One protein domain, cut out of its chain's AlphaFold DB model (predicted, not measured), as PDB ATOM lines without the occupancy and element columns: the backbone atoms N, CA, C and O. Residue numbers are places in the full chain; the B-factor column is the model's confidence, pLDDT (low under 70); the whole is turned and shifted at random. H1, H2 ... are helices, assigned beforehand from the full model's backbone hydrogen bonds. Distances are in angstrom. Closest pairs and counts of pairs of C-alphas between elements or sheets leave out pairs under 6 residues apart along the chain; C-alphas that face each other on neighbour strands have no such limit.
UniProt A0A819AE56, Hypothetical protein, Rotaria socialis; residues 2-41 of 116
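Overview. This is residues 2 to 41 of the 116 residues of the protein "Hypothetical protein" of Rotaria socialis (UniProt A0A819AE56). An open, flat arch of two separate helices: the longer, H2, sticks out at one end with residues 26 to 31 and 33 to 40, and the shorter, H1, lies toward the other end. The link between them, residues 16 to 25, folds back past H1 before it reaches H2. The printed part has 40 residues with two named helices, H1 then H2, and no named strand; the class is all helix. It is loose, with a radius of gyration of the C-alphas of 12.9 A and spans of 38 by 20 by 8 A.

Arrangement. H2, residues 26 to 40, stands free in residues 26 to 31 and 33 to 40. H1, residues 8 to 15, is apart from H2, with no C-alpha of the one within 8 A of the other. A short link of 10 residues joins them. In H1 and H2 every O i to N i+4 pair is within hydrogen-bond range.

Along the chain. H2 measures 21.3 A from C-alpha 26 at (46.892, 32.676, -17.490) to C-alpha 40 at (58.017, 43.312, -2.829). H1 measures 10.6 A and begins at C-alpha 8 at (38.326, 27.554, -4.755).

Size, cuts and confidence. The two C-alphas farthest apart, those of Asn 19 and Ile 41, are 39.1 A apart. The printed part has no cut. Residues 2 to 5 have pLDDT under 70.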
ATOM      1  N   SER A   2      44.702  31.639  -3.851       58.00
ATOM      2  CA  SER A   2      45.332  30.322  -3.713       58.00
ATOM      3  C   SER A   2      45.509  30.026  -2.225       58.00
ATOM      4  O   SER A   2      46.525  30.368  -1.634       58.00
ATOM      5  N   GLY A   3      44.478  29.456  -1.603       59.94
ATOM      6  CA  GLY A   3      44.547  28.963  -0.228       59.94
ATOM      7  C   GLY A   3      44.728  27.451  -0.232       59.94
ATOM      8  O   GLY A   3      43.993  26.755  -0.927       59.94
ATOM      9  N   LYS A   4      45.674  26.926   0.553       56.09
ATOM     10  CA  LYS A   4      45.881  25.473   0.690       56.09
ATOM     11  C   LYS A   4      44.632  24.773   1.252       56.09
ATOM     12  O   LYS A   4      44.269  23.706   0.772       56.09
ATOM     13  N   CYS A   5      43.944  25.422   2.196       60.75
ATOM     14  CA  CYS A   5      42.780  24.867   2.899       60.75
ATOM     15  C   CYS A   5      41.432  25.495   2.491       60.75
ATOM     16  O   CYS A   5      40.387  24.955   2.818       60.75
ATOM     17  N   SER A   6      41.444  26.626   1.778       70.50
ATOM     18  CA  SER A   6      40.242  27.403   1.408       70.50
ATOM     19  C   SER A   6      40.274  27.920  -0.034       70.50
ATOM     20  O   SER A   6      39.504  28.795  -0.427       70.50
ATOM     21  N   GLY A   7      41.197  27.410  -0.850       78.19
ATOM     22  CA  GLY A   7      41.247  27.726  -2.268       78.19
ATOM     23  C   GLY A   7      40.019  27.174  -2.982       78.19
ATOM     24  O   GLY A   7      39.598  26.050  -2.723       78.19
ATOM     25  N   VAL A   8      39.491  27.941  -3.937       82.69
ATOM     26  CA  VAL A   8      38.326  27.554  -4.755       82.69
ATOM     27  C   VAL A   8      38.513  26.161  -5.366       82.69
ATOM     28  O   VAL A   8      37.601  25.347  -5.357       82.69
ATOM     29  N   GLN A   9      39.726  25.855  -5.827       84.69
ATOM     30  CA  GLN A   9      40.073  24.546  -6.381       84.69
ATOM     31  C   GLN A   9      39.991  23.410  -5.347       84.69
ATOM     32  O   GLN A   9      39.559  22.310  -5.675       84.69
ATOM     33  N   THR A  10      40.419  23.659  -4.107       85.38
ATOM     34  CA  THR A  10      40.349  22.677  -3.014       85.38
ATOM     35  C   THR A  10      38.893  22.381  -2.666       85.38
ATOM     36  O   THR A  10      38.515  21.215  -2.620       85.38
ATOM     37  N   ILE A  11      38.067  23.424  -2.533       87.44
ATOM     38  CA  ILE A  11      36.631  23.305  -2.238       87.44
ATOM     39  C   ILE A  11      35.903  22.558  -3.363       87.44
ATOM     40  O   ILE A  11      35.131  21.640  -3.097       87.44
ATOM     41  N   LEU A  12      36.176  22.906  -4.625       88.00
ATOM     42  CA  LEU A  12      35.557  22.242  -5.776       88.00
ATOM     43  C   LEU A  12      35.898  20.754  -5.826       88.00
ATOM     44  O   LEU A  12      34.994  19.946  -6.019       88.00
ATOM     45  N   ARG A  13      37.160  20.375  -5.598       87.38
ATOM     46  CA  ARG A  13      37.553  18.959  -5.559       87.38
ATOM     47  C   ARG A  13      36.920  18.193  -4.405       87.38
ATOM     48  O   ARG A  13      36.553  17.042  -4.587       87.38
ATOM     49  N   GLN A  14      36.799  18.812  -3.236       89.31
ATOM     50  CA  GLN A  14      36.239  18.143  -2.063       89.31
ATOM     51  C   GLN A  14      34.724  17.944  -2.172       89.31
ATOM     52  O   GLN A  14      34.234  16.885  -1.800       89.31
ATOM     53  N   ASN A  15      33.994  18.930  -2.706       90.94
ATOM     54  CA  ASN A  15      32.535  18.973  -2.563       90.94
ATOM     55  C   ASN A  15      31.749  18.716  -3.855       90.94
ATOM     56  O   ASN A  15      30.565  18.396  -3.778       90.94
ATOM     57  N   HIS A  16      32.349  18.897  -5.038       91.25
ATOM     58  CA  HIS A  16      31.577  18.943  -6.289       91.25
ATOM     59  C   HIS A  16      32.194  18.153  -7.448       91.25
ATOM     60  O   HIS A  16      31.475  17.495  -8.194       91.25
ATOM     61  N   MET A  17      33.512  18.228  -7.642       90.19
ATOM     62  CA  MET A  17      34.203  17.713  -8.830       90.19
ATOM     63  C   MET A  17      35.540  17.054  -8.451       90.19
ATOM     64  O   MET A  17      36.603  17.588  -8.777       90.19
ATOM     65  N   PRO A  18      35.527  15.891  -7.773       87.44
ATOM     66  CA  PRO A  18      36.741  15.252  -7.252       87.44
ATOM     67  C   PRO A  18      37.752  14.872  -8.341       87.44
ATOM     68  O   PRO A  18      38.955  14.993  -8.131       87.44
ATOM     69  N   ASN A  19      37.263  14.512  -9.531       90.06
ATOM     70  CA  ASN A  19      38.088  14.129 -10.682       90.06
ATOM     71  C   ASN A  19      38.241  15.264 -11.715       90.06
ATOM     72  O   ASN A  19      38.699  15.035 -12.832       90.06
ATOM     73  N   GLY A  20      37.820  16.488 -11.376       85.94
ATOM     74  CA  GLY A  20      37.879  17.631 -12.282       85.94
ATOM     75  C   GLY A  20      39.316  18.084 -12.554       85.94
ATOM     76  O   GLY A  20      40.090  18.346 -11.629       85.94
ATOM     77  N   ILE A  21      39.668  18.242 -13.833       85.12
ATOM     78  CA  ILE A  21      40.933  18.870 -14.226       85.12
ATOM     79  C   ILE A  21      40.778  20.382 -14.073       85.12
ATOM     80  O   ILE A  21      40.004  21.031 -14.774       85.12
ATOM     81  N   HIS A  22      41.538  20.956 -13.148       82.12
ATOM     82  CA  HIS A  22      41.513  22.386 -12.876       82.12
ATOM     83  C   HIS A  22      42.746  23.062 -13.470       82.12
ATOM     84  O   HIS A  22      43.859  22.877 -12.977       82.12
ATOM     85  N   ILE A  23      42.532  23.887 -14.494       85.00
ATOM     86  CA  ILE A  23      43.579  24.681 -15.139       85.00
ATOM     87  C   ILE A  23      43.459  26.127 -14.664       85.00
ATOM     88  O   ILE A  23      42.383  26.725 -14.688       85.00
ATOM     89  N   HIS A  24      44.574  26.713 -14.230       81.69
ATOM     90  CA  HIS A  24      44.595  28.126 -13.869       81.69
ATOM     91  C   HIS A  24      44.565  29.008 -15.117       81.69
ATOM     92  O   HIS A  24      45.374  28.847 -16.027       81.69
ATOM     93  N   CYS A  25      43.683  30.008 -15.116       86.50
ATOM     94  CA  CYS A  25      43.679  31.046 -16.138       86.50
ATOM     95  C   CYS A  25      45.018  31.806 -16.142       86.50
ATOM     96  O   CYS A  25      45.473  32.291 -15.101       86.50
ATOM     97  N   HIS A  26      45.627  31.957 -17.319       87.81
ATOM     98  CA  HIS A  26      46.892  32.676 -17.490       87.81
ATOM     99  C   HIS A  26      46.802  34.138 -17.036       87.81
ATOM    100  O   HIS A  26      47.717  34.626 -16.376       87.81
ATOM    101  N   ALA A  27      45.665  34.804 -17.267       86.25
ATOM    102  CA  ALA A  27      45.429  36.154 -16.759       86.25
ATOM    103  C   ALA A  27      45.424  36.203 -15.218       86.25
ATOM    104  O   ALA A  27      45.937  37.150 -14.627       86.25
ATOM    105  N   HIS A  28      44.911  35.161 -14.547       84.06
ATOM    106  CA  HIS A  28      44.963  35.076 -13.084       84.06
ATOM    107  C   HIS A  28      46.395  34.908 -12.580       84.06
ATOM    108  O   HIS A  28      46.787  35.553 -11.611       84.06
ATOM    109  N   ARG A  29      47.187  34.059 -13.245       87.25
ATOM    110  CA  ARG A  29      48.598  33.850 -12.897       87.25
ATOM    111  C   ARG A  29      49.401  35.138 -13.051       87.25
ATOM    112  O   ARG A  29      50.106  35.516 -12.122       87.25
ATOM    113  N   LEU A  30      49.236  35.837 -14.174       87.56
ATOM    114  CA  LEU A  30      49.877  37.130 -14.405       87.56
ATOM    115  C   LEU A  30      49.481  38.150 -13.331       87.56
ATOM    116  O   LEU A  30      50.338  38.832 -12.778       87.56
ATOM    117  N   ASN A  31      48.194  38.210 -12.981       87.50
ATOM    118  CA  ASN A  31      47.707  39.086 -11.925       87.50
ATOM    119  C   ASN A  31      48.386  38.818 -10.574       87.50
ATOM    120  O   ASN A  31      48.756  39.772  -9.897       87.50
ATOM    121  N   LEU A  32      48.562  37.550 -10.185       86.25
ATOM    122  CA  LEU A  32      49.265  37.197  -8.945       86.25
ATOM    123  C   LEU A  32      50.713  37.697  -8.966       86.25
ATOM    124  O   LEU A  32      51.116  38.397  -8.045       86.25
ATOM    125  N   VAL A  33      51.446  37.439 -10.055       89.38
ATOM    126  CA  VAL A  33      52.834  37.906 -10.211       89.38
ATOM    127  C   VAL A  33      52.918  39.428 -10.108       89.38
ATOM    128  O   VAL A  33      53.723  39.946  -9.342       89.38
ATOM    129  N   ILE A  34      52.062  40.160 -10.827       87.88
ATOM    130  CA  ILE A  34      52.050  41.628 -10.787       87.88
ATOM    131  C   ILE A  34      51.748  42.122  -9.369       87.88
ATOM    132  O   ILE A  34      52.449  42.999  -8.865       87.88
ATOM    133  N   VAL A  35      50.719  41.575  -8.715       85.94
ATOM    134  CA  VAL A  35      50.334  41.966  -7.352       85.94
ATOM    135  C   VAL A  35      51.479  41.730  -6.367       85.94
ATOM    136  O   VAL A  35      51.727  42.603  -5.537       85.94
ATOM    137  N   ASP A  36      52.185  40.607  -6.470       87.69
ATOM    138  CA  ASP A  36      53.282  40.267  -5.564       87.69
ATOM    139  C   ASP A  36      54.523  41.129  -5.818       87.69
ATOM    140  O   ASP A  36      55.064  41.706  -4.877       87.69
ATOM    141  N   VAL A  37      54.910  41.339  -7.080       89.31
ATOM    142  CA  VAL A  37      56.019  42.241  -7.447       89.31
ATOM    143  C   VAL A  37      55.783  43.656  -6.914       89.31
ATOM    144  O   VAL A  37      56.692  44.275  -6.366       89.31
ATOM    145  N   ASN A  38      54.548  44.154  -7.005       85.25
ATOM    146  CA  ASN A  38      54.181  45.474  -6.486       85.25
ATOM    147  C   ASN A  38      54.341  45.589  -4.962       85.25
ATOM    148  O   ASN A  38      54.559  46.688  -4.466       85.25
ATOM    149  N   LYS A  39      54.189  44.485  -4.222       84.50
ATOM    150  CA  LYS A  39      54.357  44.464  -2.763       84.50
ATOM    151  C   LYS A  39      55.821  44.342  -2.357       84.50
ATOM    152  O   LYS A  39      56.211  44.914  -1.349       84.50
ATOM    153  N   VAL A  40      56.602  43.580  -3.123       92.38
ATOM    154  CA  VAL A  40      58.017  43.312  -2.829       92.38
ATOM    155  C   VAL A  40      58.898  44.504  -3.194       92.38
ATOM    156  O   VAL A  40      59.826  44.832  -2.462       92.38
ATOM    157  N   ILE A  41      58.609  45.182  -4.308       94.12
ATOM    158  CA  ILE A  41      59.379  46.353  -4.728       94.12
ATOM    159  C   ILE A  41      58.848  47.585  -3.995       94.12
ATOM    160  O   ILE A  41      57.814  48.144  -4.365       94.12
TER     161      ILE A  41